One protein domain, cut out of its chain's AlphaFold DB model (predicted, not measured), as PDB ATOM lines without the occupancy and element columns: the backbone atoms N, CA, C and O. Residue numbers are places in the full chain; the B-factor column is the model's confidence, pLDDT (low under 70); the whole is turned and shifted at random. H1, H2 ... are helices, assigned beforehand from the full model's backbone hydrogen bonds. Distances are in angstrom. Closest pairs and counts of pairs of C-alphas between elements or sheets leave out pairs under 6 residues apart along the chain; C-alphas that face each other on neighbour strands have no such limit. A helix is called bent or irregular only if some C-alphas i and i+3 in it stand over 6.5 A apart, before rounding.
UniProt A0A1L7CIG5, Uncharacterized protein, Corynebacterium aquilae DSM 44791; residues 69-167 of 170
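Overview. This is residues 69 to 167 of the 170 residues of an uncharacterized protein of Corynebacterium aquilae DSM 44791 (UniProt A0A1L7CIG5). A long, gently bent helical arm, H3, runs out from a small head at one end, where H1 crosses the first part of H3 and H2 stands off to one side with a long loop, residues 100 to 121, that folds back from H2 to H3. Residues 133 to 167, of which 133 to 165 belong to H3, stick out free of the head, and this arm makes the length of the whole. The printed part has 99 residues with three named helices, H1, H2 and H3 in that order along the chain, and no named strand; the class is all helix. The whole is extended, with a radius of gyration of the C-alphas of 23.4 A, and the C-alphas span 76 by 33 by 21 A.

Along the chain. H1 is residues 69 to 84, 22.5 A from first to last C-alpha, and begins with C-alpha 69 at (26.683, 122.848, 137.560). H2 is residues 89 to 99, 15.5 A long, with C-alpha 89 at (31.048, 139.084, 157.546). H3, residues 122 to 165, was assigned as one helix by its hydrogen bonds but is bent: C-alphas 141 and 144 are 6.6 A apart. Its arm H3a, residues 122 to 141, is 29.0 A long, and its arm H3b, residues 144 to 165, is 32.3 A long and ends with C-alpha 165 at (18.841, 135.441, 86.347).

Arrangement. H1 and H3a touch, with the C-alphas of Asp 78 and Ala 128 the closest at 5.6 A. H1 touches H3a with residues 78 to 82 alone, and H3a touches H1 with residues 124 to 129 alone. The two run opposite ways at a steep tilt of 68 degrees, only just short of about perpendicular. H3a and H3b stand at a shallow tilt of 22 degrees. H2 touches no helix: it is apart from H1, from H3a and from H3b. H1 and H3b are apart too. In H1, H2 and H3a every O i to N i+4 pair is within hydrogen-bond range; in H3b 16 of 18 are.

Size, cuts and confidence. The two C-alphas farthest apart are those of Glu 90 and Gly 167, at 77.1 A. Without the stretch that stands free, the body has 64 residues and spans 37 by 24 by 16 A, with a radius of gyration of 12.4 A. The link from H1 to H2 is tight, with 4 residues, and the link from H2 to H3 is long, with 22. The printed part has no cut. The mean pLDDT of the printed part is 81.1; residues 139 to 167 are under 70, and H3b has a mean of 59.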
ATOM      1  N   GLU A  69      27.053 122.361 136.230       87.38
ATOM      2  CA  GLU A  69      26.683 122.848 137.560       87.38
ATOM      3  C   GLU A  69      27.848 123.569 138.256       87.38
ATOM      4  O   GLU A  69      27.659 124.670 138.766       87.38
ATOM      5  N   GLN A  70      29.064 123.006 138.228       88.12
ATOM      6  CA  GLN A  70      30.271 123.651 138.767       88.12
ATOM      7  C   GLN A  70      30.600 124.944 138.013       88.12
ATOM      8  O   GLN A  70      30.900 125.971 138.627       88.12
ATOM      9  N   LYS A  71      30.487 124.914 136.678       87.62
ATOM     10  CA  LYS A  71      30.685 126.092 135.826       87.62
ATOM     11  C   LYS A  71      29.664 127.186 136.155       87.62
ATOM     12  O   LYS A  71      30.055 128.332 136.362       87.62
ATOM     13  N   PHE A  72      28.386 126.827 136.280       88.94
ATOM     14  CA  PHE A  72      27.314 127.748 136.666       88.94
ATOM     15  C   PHE A  72      27.498 128.319 138.079       88.94
ATOM     16  O   PHE A  72      27.333 129.523 138.269       88.94
ATOM     17  N   ALA A  73      27.877 127.491 139.058       90.50
ATOM     18  CA  ALA A  73      28.124 127.926 140.431       90.50
ATOM     19  C   ALA A  73      29.277 128.941 140.505       90.50
ATOM     20  O   ALA A  73      29.131 129.992 141.132       90.50
ATOM     21  N   ARG A  74      30.388 128.688 139.794       90.50
ATOM     22  CA  ARG A  74      31.484 129.660 139.690       90.50
ATOM     23  C   ARG A  74      31.059 130.929 138.957       90.50
ATOM     24  O   ARG A  74      31.333 132.009 139.457       90.50
ATOM     25  N   GLU A  75      30.382 130.833 137.813       91.31
ATOM     26  CA  GLU A  75      29.891 132.018 137.089       91.31
ATOM     27  C   GLU A  75      28.943 132.868 137.945       91.31
ATOM     28  O   GLU A  75      28.965 134.095 137.865       91.31
ATOM     29  N   HIS A  76      28.111 132.233 138.774       93.44
ATOM     30  CA  HIS A  76      27.260 132.921 139.737       93.44
ATOM     31  C   HIS A  76      28.100 133.654 140.788       93.44
ATOM     32  O   HIS A  76      27.965 134.870 140.921       93.44
ATOM     33  N   ARG A  77      29.030 132.953 141.451       93.69
ATOM     34  CA  ARG A  77      29.921 133.536 142.466       93.69
ATOM     35  C   ARG A  77      30.798 134.657 141.898       93.69
ATOM     36  O   ARG A  77      30.935 135.689 142.544       93.69
ATOM     37  N   ASP A  78      31.318 134.516 140.681       93.38
ATOM     38  CA  ASP A  78      32.109 135.544 139.996       93.38
ATOM     39  C   ASP A  78      31.280 136.803 139.708       93.38
ATOM     40  O   ASP A  78      31.766 137.920 139.899       93.38
ATOM     41  N   ARG A  79      30.007 136.655 139.312       93.62
ATOM     42  CA  ARG A  79      29.089 137.799 139.179       93.62
ATOM     43  C   ARG A  79      28.790 138.445 140.533       93.62
ATOM     44  O   ARG A  79      28.798 139.671 140.596       93.62
ATOM     45  N   THR A  80      28.597 137.666 141.598       94.69
ATOM     46  CA  THR A  80      28.433 138.186 142.967       94.69
ATOM     47  C   THR A  80      29.661 138.987 143.411       94.69
ATOM     48  O   THR A  80      29.527 140.142 143.817       94.69
ATOM     49  N   ILE A  81      30.865 138.432 143.246       94.94
ATOM     50  CA  ILE A  81      32.144 139.086 143.565       94.94
ATOM     51  C   ILE A  81      32.295 140.411 142.805       94.94
ATOM     52  O   ILE A  81      32.658 141.433 143.389       94.94
ATOM     53  N   LEU A  82      31.992 140.419 141.503       93.06
ATOM     54  CA  LEU A  82      32.091 141.618 140.668       93.06
ATOM     55  C   LEU A  82      30.975 142.647 140.924       93.06
ATOM     56  O   LEU A  82      31.145 143.802 140.536       93.06
ATOM     57  N   HIS A  83      29.858 142.256 141.548       94.25
ATOM     58  CA  HIS A  83      28.763 143.162 141.904       94.25
ATOM     59  C   HIS A  83      29.015 143.881 143.235       94.25
ATOM     60  O   HIS A  83      28.932 145.106 143.288       94.25
ATOM     61  N   TYR A  84      29.344 143.135 144.294       92.31
ATOM     62  CA  TYR A  84      29.500 143.689 145.646       92.31
ATOM     63  C   TYR A  84      30.929 144.145 145.968       92.31
ATOM     64  O   TYR A  84      31.117 145.006 146.827       92.31
ATOM     65  N   GLY A  85      31.943 143.613 145.279       93.25
ATOM     66  CA  GLY A  85      33.340 143.874 145.616       93.25
ATOM     67  C   GLY A  85      33.742 143.214 146.937       93.25
ATOM     68  O   GLY A  85      33.257 142.140 147.268       93.25
ATOM     69  N   VAL A  86      34.660 143.839 147.677       93.88
ATOM     70  CA  VAL A  86      35.158 143.310 148.959       93.88
ATOM     71  C   VAL A  86      34.086 143.471 150.037       93.88
ATOM     72  O   VAL A  86      33.651 144.591 150.292       93.88
ATOM     73  N   THR A  87      33.714 142.377 150.702       94.19
ATOM     74  CA  THR A  87      32.703 142.356 151.770       94.19
ATOM     75  C   THR A  87      33.208 141.590 152.987       94.19
ATOM     76  O   THR A  87      33.817 140.524 152.860       94.19
ATOM     77  N   THR A  88      32.954 142.124 154.183       95.00
ATOM     78  CA  THR A  88      33.234 141.425 155.445       95.00
ATOM     79  C   THR A  88      31.999 140.673 155.941       95.00
ATOM     80  O   THR A  88      30.881 140.939 155.494       95.00
ATOM     81  N   GLN A  89      32.179 139.758 156.901       95.69
ATOM     82  CA  GLN A  89      31.048 139.084 157.546       95.69
ATOM     83  C   GLN A  89      30.103 140.086 158.224       95.69
ATOM     84  O   GLN A  89      28.891 139.970 158.086       95.69
ATOM     85  N   GLU A  90      30.638 141.132 158.863       95.31
ATOM     86  CA  GLU A  90      29.806 142.151 159.508       95.31
ATOM     87  C   GLU A  90      28.898 142.892 158.517       95.31
ATOM     88  O   GLU A  90      27.810 143.329 158.882       95.31
ATOM     89  N   ASP A  91      29.347 143.085 157.275       93.62
ATOM     90  CA  ASP A  91      28.564 143.774 156.243       93.62
ATOM     91  C   ASP A  91      27.447 142.879 155.698       93.62
ATOM     92  O   ASP A  91      26.354 143.366 155.398       93.62
ATOM     93  N   ILE A  92      27.694 141.566 155.639       94.56
ATOM     94  CA  ILE A  92      26.676 140.552 155.346       94.56
ATOM     95  C   ILE A  92      25.621 140.551 156.455       94.56
ATOM     96  O   ILE A  92      24.436 140.693 156.158       94.56
ATOM     97  N   ASP A  93      26.037 140.491 157.721       95.81
ATOM     98  CA  ASP A  93      25.126 140.454 158.869       95.81
ATOM     99  C   ASP A  93      24.254 141.726 158.936       95.81
ATOM    100  O   ASP A  93      23.034 141.637 159.091       95.81
ATOM    101  N   LYS A  94      24.846 142.913 158.712       95.56
ATOM    102  CA  LYS A  94      24.118 144.196 158.586       95.56
ATOM    103  C   LYS A  94      23.120 144.182 157.421       95.56
ATOM    104  O   LYS A  94      22.023 144.723 157.552       95.56
ATOM    105  N   CYS A  95      23.485 143.590 156.283       94.19
ATOM    106  CA  CYS A  95      22.601 143.477 155.124       94.19
ATOM    107  C   CYS A  95      21.405 142.561 155.424       94.19
ATOM    108  O   CYS A  95      20.259 142.946 155.187       94.19
ATOM    109  N   VAL A  96      21.653 141.380 155.999       93.75
ATOM    110  CA  VAL A  96      20.603 140.427 156.380       93.75
ATOM    111  C   VAL A  96      19.657 141.054 157.407       93.75
ATOM    112  O   VAL A  96      18.444 141.005 157.211       93.75
ATOM    113  N   ASP A  97      20.182 141.722 158.439       95.12
ATOM    114  CA  ASP A  97      19.357 142.396 159.449       95.12
ATOM    115  C   ASP A  97      18.500 143.528 158.854       95.12
ATOM    116  O   ASP A  97      17.322 143.661 159.187       95.12
ATOM    117  N   TYR A  98      19.050 144.296 157.905       94.31
ATOM    118  CA  TYR A  98      18.320 145.358 157.210       94.31
ATOM    119  C   TYR A  98      17.154 144.829 156.363       94.31
ATOM    120  O   TYR A  98      16.119 145.497 156.276       94.31
ATOM    121  N   TYR A  99      17.310 143.663 155.726       93.06
ATOM    122  CA  TYR A  99      16.310 143.084 154.820       93.06
ATOM    123  C   TYR A  99      15.357 142.067 155.467       93.06
ATOM    124  O   TYR A  99      14.335 141.776 154.851       93.06
ATOM    125  N   LYS A 100      15.616 141.575 156.689       91.31
ATOM    126  CA  LYS A 100      14.819 140.509 157.343       91.31
ATOM    127  C   LYS A 100      13.303 140.773 157.388       91.31
ATOM    128  O   LYS A 100      12.519 139.853 157.188       91.31
ATOM    129  N   ASP A 101      12.905 142.031 157.599       92.19
ATOM    130  CA  ASP A 101      11.506 142.471 157.722       92.19
ATOM    131  C   ASP A 101      10.977 143.140 156.434       92.19
ATOM    132  O   ASP A 101       9.913 143.763 156.430       92.19
ATOM    133  N   ARG A 102      11.729 143.071 155.324       90.44
ATOM    134  CA  ARG A 102      11.399 143.738 154.056       90.44
ATOM    135  C   ARG A 102      10.984 142.724 152.999       90.44
ATOM    136  O   ARG A 102      11.639 141.709 152.801       90.44
ATOM    137  N   MET A 103       9.946 143.054 152.234       85.81
ATOM    138  CA  MET A 103       9.628 142.302 151.020       85.81
ATOM    139  C   MET A 103      10.705 142.566 149.963       85.81
ATOM    140  O   MET A 103      10.847 143.688 149.476       85.81
ATOM    141  N   VAL A 104      11.453 141.525 149.612       85.62
ATOM    142  CA  VAL A 104      12.410 141.530 148.501       85.62
ATOM    143  C   VAL A 104      11.718 140.949 147.268       85.62
ATOM    144  O   VAL A 104      10.918 140.021 147.379       85.62
ATOM    145  N   ILE A 105      11.999 141.500 146.086       83.00
ATOM    146  CA  ILE A 105      11.455 140.974 144.829       83.00
ATOM    147  C   ILE A 105      12.116 139.624 144.537       83.00
ATOM    148  O   ILE A 105      13.319 139.579 144.281       83.00
ATOM    149  N   ASP A 106      11.323 138.551 144.517       79.56
ATOM    150  CA  ASP A 106      11.774 137.235 144.064       79.56
ATOM    151  C   ASP A 106      11.995 137.254 142.544       79.56
ATOM    152  O   ASP A 106      11.072 137.149 141.730       79.56
ATOM    153  N   LYS A 107      13.245 137.504 142.160       86.31
ATOM    154  CA  LYS A 107      13.709 137.532 140.777       86.31
ATOM    155  C   LYS A 107      15.133 137.005 140.734       86.31
ATOM    156  O   LYS A 107      15.988 137.438 141.497       86.31
ATOM    157  N   TYR A 108      15.422 136.129 139.778       86.25
ATOM    158  CA  TYR A 108      16.791 135.680 139.561       86.25
ATOM    159  C   TYR A 108      17.636 136.792 138.916       86.25
ATOM    160  O   TYR A 108      17.439 137.141 137.750       86.25
ATOM    161  N   PHE A 109      18.588 137.343 139.673       86.88
ATOM    162  CA  PHE A 109      19.520 138.380 139.203       86.88
ATOM    163  C   PHE A 109      20.827 137.821 138.618       86.88
ATOM    164  O   PHE A 109      21.601 138.563 138.016       86.88
ATOM    165  N   GLY A 110      21.084 136.518 138.770       89.94
ATOM    166  CA  GLY A 110      22.360 135.907 138.392       89.94
ATOM    167  C   GLY A 110      23.468 136.057 139.437       89.94
ATOM    168  O   GLY A 110      24.574 135.586 139.190       89.94
ATOM    169  N   TYR A 111      23.199 136.661 140.582       91.94
ATOM    170  CA  TYR A 111      24.117 136.772 141.711       91.94
ATOM    171  C   TYR A 111      23.303 136.749 143.010       91.94
ATOM    172  O   TYR A 111      22.074 136.884 142.961       91.94
ATOM    173  N   ASP A 112      23.976 136.569 144.142       90.75
ATOM    174  CA  ASP A 112      23.379 136.580 145.476       90.75
ATOM    175  C   ASP A 112      22.643 137.916 145.685       90.75
ATOM    176  O   ASP A 112      23.267 138.969 145.629       90.75
ATOM    177  N   TYR A 113      21.326 137.913 145.896       90.31
ATOM    178  CA  TYR A 113      20.540 139.138 146.081       90.31
ATOM    179  C   TYR A 113      19.508 138.930 147.200       90.31
ATOM    180  O   TYR A 113      18.868 137.877 147.223       90.31
ATOM    181  N   PRO A 114      19.313 139.892 148.127       90.69
ATOM    182  CA  PRO A 114      19.886 141.243 148.157       90.69
ATOM    183  C   PRO A 114      21.259 141.335 148.844       90.69
ATOM    184  O   PRO A 114      21.896 142.388 148.779       90.69
ATOM    185  N   CYS A 115      21.714 140.252 149.476       91.88
ATOM    186  CA  CYS A 115      22.949 140.176 150.253       91.88
ATOM    187  C   CYS A 115      23.833 139.034 149.749       91.88
ATOM    188  O   CYS A 115      23.324 138.017 149.281       91.88
ATOM    189  N   VAL A 116      25.148 139.190 149.904       93.44
ATOM    190  CA  VAL A 116      26.136 138.138 149.629       93.44
ATOM    191  C   VAL A 116      26.021 137.019 150.667       93.44
ATOM    192  O   VAL A 116      25.842 137.299 151.848       93.44
ATOM    193  N   THR A 117      26.160 135.765 150.238       90.12
ATOM    194  CA  THR A 117      26.125 134.580 151.118       90.12
ATOM    195  C   THR A 117      27.426 134.336 151.891       90.12
ATOM    196  O   THR A 117      27.383 133.886 153.032       90.12
ATOM    197  N   GLU A 118      28.576 134.654 151.295       92.69
ATOM    198  CA  GLU A 118      29.918 134.411 151.844       92.69
ATOM    199  C   GLU A 118      30.828 135.645 151.688       92.69
ATOM    200  O   GLU A 118      30.808 136.256 150.610       92.69
ATOM    201  N   PRO A 119      31.693 135.974 152.672       94.31
ATOM    202  CA  PRO A 119      32.654 137.078 152.581       94.31
ATOM    203  C   PRO A 119      33.472 137.071 151.285       94.31
ATOM    204  O   PRO A 119      33.774 136.011 150.734       94.31
ATOM    205  N   ILE A 120      33.842 138.254 150.795       94.75
ATOM    206  CA  ILE A 120      34.610 138.421 149.555       94.75
ATOM    207  C   ILE A 120      35.912 139.151 149.876       94.75
ATOM    208  O   ILE A 120      35.902 140.301 150.321       94.75
ATOM    209  N   THR A 121      37.050 138.509 149.619       94.31
ATOM    210  CA  THR A 121      38.372 139.102 149.843       94.31
ATOM    211  C   THR A 121      38.849 139.917 148.635       94.31
ATOM    212  O   THR A 121      38.313 139.835 147.529       94.31
ATOM    213  N   LYS A 122      39.924 140.698 148.816       92.88
ATOM    214  CA  LYS A 122      40.593 141.398 147.702       92.88
ATOM    215  C   LYS A 122      41.109 140.431 146.630       92.88
ATOM    216  O   LYS A 122      40.971 140.727 145.447       92.88
ATOM    217  N   ALA A 123      41.636 139.276 147.044       91.00
ATOM    218  CA  ALA A 123      42.150 138.256 146.134       91.00
ATOM    219  C   ALA A 123      41.036 137.659 145.256       91.00
ATOM    220  O   ALA A 123      41.247 137.444 144.065       91.00
ATOM    221  N   ASP A 124      39.834 137.470 145.807       90.62
ATOM    222  CA  ASP A 124      38.675 136.983 145.048       90.62
ATOM    223  C   ASP A 124      38.262 137.975 143.954       90.62
ATOM    224  O   ASP A 124      38.023 137.583 142.810       90.62
ATOM    225  N   VAL A 125      38.237 139.275 144.284       91.69
ATOM    226  CA  VAL A 125      37.914 140.359 143.339       91.69
ATOM    227  C   VAL A 125      38.946 140.460 142.216       91.69
ATOM    228  O   VAL A 125      38.571 140.653 141.060       91.69
ATOM    229  N   GLU A 126      40.236 140.341 142.530       91.62
ATOM    230  CA  GLU A 126      41.311 140.333 141.530       91.62
ATOM    231  C   GLU A 126      41.208 139.098 140.627       91.62
ATOM    232  O   GLU A 126      41.133 139.231 139.405       91.62
ATOM    233  N   ALA A 127      41.051 137.907 141.208       89.44
ATOM    234  CA  ALA A 127      40.927 136.669 140.449       89.44
ATOM    235  C   ALA A 127      39.669 136.638 139.550       89.44
ATOM    236  O   ALA A 127      39.728 136.127 138.429       89.44
ATOM    237  N   ALA A 128      38.539 137.198 139.999       89.75
ATOM    238  CA  ALA A 128      37.321 137.320 139.191       89.75
ATOM    239  C   ALA A 128      37.481 138.323 138.033       89.75
ATOM    240  O   ALA A 128      36.997 138.073 136.925       89.75
ATOM    241  N   LYS A 129      38.202 139.435 138.248       88.38
ATOM    242  CA  LYS A 129      38.555 140.383 137.175       88.38
ATOM    243  C   LYS A 129      39.460 139.738 136.130       88.38
ATOM    244  O   LYS A 129      39.191 139.892 134.943       88.38
ATOM    245  N   ASP A 130      40.468 138.979 136.552       88.44
ATOM    246  CA  ASP A 130      41.390 138.289 135.643       88.44
ATOM    247  C   ASP A 130      40.691 137.205 134.813       88.44
ATOM    248  O   ASP A 130      40.961 137.069 133.615       88.44
ATOM    249  N   ARG A 131      39.754 136.453 135.413       85.75
ATOM    250  CA  ARG A 131      38.898 135.505 134.679       85.75
ATOM    251  C   ARG A 131      38.066 136.224 133.619       85.75
ATOM    252  O   ARG A 131      38.152 135.868 132.446       85.75
ATOM    253  N   LYS A 132      37.356 137.286 134.001       86.38
ATOM    254  CA  LYS A 132      36.543 138.076 133.069       86.38
ATOM    255  C   LYS A 132      37.375 138.713 131.949       86.38
ATOM    256  O   LYS A 132      36.980 138.654 130.793       86.38
ATOM    257  N   ALA A 133      38.559 139.244 132.257       84.50
ATOM    258  CA  ALA A 133      39.460 139.813 131.256       84.50
ATOM    259  C   ALA A 133      39.926 138.770 130.220       84.50
ATOM    260  O   ALA A 133      40.050 139.091 129.038       84.50
ATOM    261  N   ARG A 134      40.146 137.510 130.633       81.19
ATOM    262  CA  ARG A 134      40.435 136.400 129.707       81.19
ATOM    263  C   ARG A 134      39.224 136.038 128.848       81.19
ATOM    264  O   ARG A 134      39.386 135.804 127.653       81.19
ATOM    265  N   GLU A 135      38.023 136.010 129.422       79.56
ATOM    266  CA  GLU A 135      36.786 135.765 128.669       79.56
ATOM    267  C   GLU A 135      36.523 136.865 127.631       79.56
ATOM    268  O   GLU A 135      36.249 136.548 126.474       79.56
ATOM    269  N   ASP A 136      36.708 138.137 127.998       77.69
ATOM    270  CA  ASP A 136      36.584 139.286 127.093       77.69
ATOM    271  C   ASP A 136      37.626 139.229 125.952       77.69
ATOM    272  O   ASP A 136      37.298 139.506 124.795       77.69
ATOM    273  N   GLN A 137      38.866 138.791 126.223       73.81
ATOM    274  CA  GLN A 137      39.885 138.549 125.185       73.81
ATOM    275  C   GLN A 137      39.492 137.409 124.228       73.81
ATOM    276  O   GLN A 137      39.640 137.539 123.010       73.81
ATOM    277  N   ILE A 138      38.953 136.303 124.752       71.56
ATOM    278  CA  ILE A 138      38.462 135.177 123.938       71.56
ATOM    279  C   ILE A 138      37.241 135.599 123.105       71.56
ATOM    280  O   ILE A 138      37.123 135.205 121.943       71.56
ATOM    281  N   ALA A 139      36.349 136.425 123.655       65.81
ATOM    282  CA  ALA A 139      35.217 136.991 122.930       65.81
ATOM    283  C   ALA A 139      35.684 137.921 121.799       65.81
ATOM    284  O   ALA A 139      35.233 137.776 120.661       65.81
ATOM    285  N   MET A 140      36.651 138.805 122.068       62.75
ATOM    286  CA  MET A 140      37.258 139.679 121.058       62.75
ATOM    287  C   MET A 140      37.843 138.873 119.883       62.75
ATOM    288  O   MET A 140      37.624 139.239 118.729       62.75
ATOM    289  N   LEU A 141      38.485 137.729 120.149       61.03
ATOM    290  CA  LEU A 141      39.008 136.821 119.116       61.03
ATOM    291  C   LEU A 141      37.922 136.107 118.282       61.03
ATOM    292  O   LEU A 141      38.208 135.700 117.158       61.03
ATOM    293  N   LYS A 142      36.681 135.983 118.775       57.75
ATOM    294  CA  LYS A 142      35.551 135.413 118.010       57.75
ATOM    295  C   LYS A 142      34.885 136.418 117.071       57.75
ATOM    296  O   LYS A 142      34.485 136.041 115.969       57.75
ATOM    297  N   THR A 143      34.821 137.696 117.457       59.25
ATOM    298  CA  THR A 143      34.165 138.746 116.652       59.25
ATOM    299  C   THR A 143      34.614 138.854 115.180       59.25
ATOM    300  O   THR A 143      33.732 139.025 114.335       59.25
ATOM    301  N   PRO A 144      35.906 138.712 114.791       57.00
ATOM    302  CA  PRO A 144      36.283 138.766 113.375       57.00
ATOM    303  C   PRO A 144      35.770 137.572 112.558       57.00
ATOM    304  O   PRO A 144      35.589 137.713 111.351       57.00
ATOM    305  N   PHE A 145      35.519 136.413 113.179       57.34
ATOM    306  CA  PHE A 145      35.088 135.205 112.467       57.34
ATOM    307  C   PHE A 145      33.596 135.264 112.102       57.34
ATOM    308  O   PHE A 145      33.225 135.003 110.959       57.34
ATOM    309  N   GLU A 146      32.754 135.714 113.036       55.88
ATOM    310  CA  GLU A 146      31.323 135.968 112.792       55.88
ATOM    311  C   GLU A 146      31.118 137.115 111.783       55.88
ATOM    312  O   GLU A 146      30.273 137.033 110.886       55.88
ATOM    313  N   ALA A 147      31.952 138.162 111.862       57.12
ATOM    314  CA  ALA A 147      31.990 139.221 110.858       57.12
ATOM    315  C   ALA A 147      32.338 138.670 109.462       57.12
ATOM    316  O   ALA A 147      31.653 139.006 108.492       57.12
ATOM    317  N   LEU A 148      33.338 137.784 109.355       59.06
ATOM    318  CA  LEU A 148      33.703 137.138 108.091       59.06
ATOM    319  C   LEU A 148      32.538 136.330 107.503       59.06
ATOM    320  O   LEU A 148      32.278 136.423 106.307       59.06
ATOM    321  N   GLU A 149      31.801 135.582 108.327       59.09
ATOM    322  CA  GLU A 149      30.662 134.778 107.871       59.09
ATOM    323  C   GLU A 149      29.532 135.656 107.303       59.09
ATOM    324  O   GLU A 149      28.963 135.352 106.249       59.09
ATOM    325  N   SER A 150      29.244 136.793 107.951       59.34
ATOM    326  CA  SER A 150      28.288 137.781 107.432       59.34
ATOM    327  C   SER A 150      28.739 138.391 106.099       59.34
ATOM    328  O   SER A 150      27.918 138.605 105.204       59.34
ATOM    329  N   LEU A 151      30.048 138.601 105.928       59.50
ATOM    330  CA  LEU A 151      30.644 139.189 104.732       59.50
ATOM    331  C   LEU A 151      30.670 138.179 103.571       59.50
ATOM    332  O   LEU A 151      30.333 138.538 102.446       59.50
ATOM    333  N   VAL A 152      30.936 136.898 103.847       62.94
ATOM    334  CA  VAL A 152      30.788 135.793 102.883       62.94
ATOM    335  C   VAL A 152      29.332 135.648 102.436       62.94
ATOM    336  O   VAL A 152      29.072 135.551 101.238       62.94
ATOM    337  N   LYS A 153      28.360 135.705 103.358       58.75
ATOM    338  CA  LYS A 153      26.925 135.682 103.014       58.75
ATOM    339  C   LYS A 153      26.511 136.898 102.175       58.75
ATOM    340  O   LYS A 153      25.770 136.739 101.204       58.75
ATOM    341  N   ALA A 154      27.032 138.087 102.486       58.69
ATOM    342  CA  ALA A 154      26.805 139.291 101.690       58.69
ATOM    343  C   ALA A 154      27.378 139.158 100.267       58.69
ATOM    344  O   ALA A 154      26.656 139.419  99.304       58.69
ATOM    345  N   PHE A 155      28.618 138.675 100.115       59.53
ATOM    346  CA  PHE A 155      29.263 138.472  98.810       59.53
ATOM    347  C   PHE A 155      28.683 137.304  98.001       59.53
ATOM    348  O   PHE A 155      28.674 137.373  96.775       59.53
ATOM    349  N   ALA A 156      28.143 136.265  98.640       57.94
ATOM    350  CA  ALA A 156      27.437 135.188  97.945       57.94
ATOM    351  C   ALA A 156      26.076 135.641  97.378       57.94
ATOM    352  O   ALA A 156      25.647 135.147  96.333       57.94
ATOM    353  N   SER A 157      25.400 136.600  98.025       57.75
ATOM    354  CA  SER A 157      24.056 137.038  97.624       57.75
ATOM    355  C   SER A 157      23.925 137.582  96.181       57.75
ATOM    356  O   SER A 157      23.003 137.126  95.494       57.75
ATOM    357  N   PRO A 158      24.817 138.445  95.637       59.69
ATOM    358  CA  PRO A 158      24.732 138.865  94.237       59.69
ATOM    359  C   PRO A 158      24.993 137.716  93.256       59.69
ATOM    360  O   PRO A 158      24.354 137.671  92.210       59.69
ATOM    361  N   PHE A 159      25.865 136.755  93.587       58.25
ATOM    362  CA  PHE A 159      26.132 135.599  92.723       58.25
ATOM    363  C   PHE A 159      24.955 134.617  92.679       58.25
ATOM    364  O   PHE A 159      24.624 134.126  91.604       58.25
ATOM    365  N   VAL A 160      24.265 134.384  93.801       59.16
ATOM    366  CA  VAL A 160      23.031 133.574  93.828       59.16
ATOM    367  C   VAL A 160      21.905 134.250  93.032       59.16
ATOM    368  O   VAL A 160      21.159 133.576  92.321       59.16
ATOM    369  N   TRP A 161      21.798 135.580  93.099       57.31
ATOM    370  CA  TRP A 161      20.832 136.345  92.304       57.31
ATOM    371  C   TRP A 161      21.166 136.330  90.801       57.31
ATOM    372  O   TRP A 161      20.285 136.071  89.981       57.31
ATOM    373  N   LEU A 162      22.442 136.506  90.437       59.50
ATOM    374  CA  LEU A 162      22.928 136.414  89.055       59.50
ATOM    375  C   LEU A 162      22.748 135.009  88.465       59.50
ATOM    376  O   LEU A 162      22.221 134.885  87.363       59.50
ATOM    377  N   ALA A 163      23.101 133.946  89.194       59.09
ATOM    378  CA  ALA A 163      22.898 132.566  88.742       59.09
ATOM    379  C   ALA A 163      21.415 132.268  88.450       59.09
ATOM    380  O   ALA A 163      21.090 131.601  87.466       59.09
ATOM    381  N   LYS A 164      20.510 132.833  89.262       58.06
ATOM    382  CA  LYS A 164      19.057 132.713  89.082       58.06
ATOM    383  C   LYS A 164      18.517 133.530  87.899       58.06
ATOM    384  O   LYS A 164      17.520 133.125  87.311       58.06
ATOM    385  N   LEU A 165      19.169 134.637  87.534       61.66
ATOM    386  CA  LEU A 165      18.841 135.441  86.347       61.66
ATOM    387  C   LEU A 165      19.371 134.839  85.041       61.66
ATOM    388  O   LEU A 165      18.676 134.883  84.031       61.66
ATOM    389  N   PHE A 166      20.572 134.260  85.057       67.62
ATOM    390  CA  PHE A 166      21.208 133.677  83.869       67.62
ATOM    391  C   PHE A 166      20.821 132.214  83.600       67.62
ATOM    392  O   PHE A 166      21.352 131.599  82.679       67.62
ATOM    393  N   GLY A 167      19.884 131.651  84.371       53.81
ATOM    394  CA  GLY A 167      19.278 130.350  84.077       53.81
ATOM    395  C   GLY A 167      20.237 129.157  84.150       53.81
ATOM    396  O   GLY A 167      19.906 128.090  83.632       53.81
TER     397      GLY A 167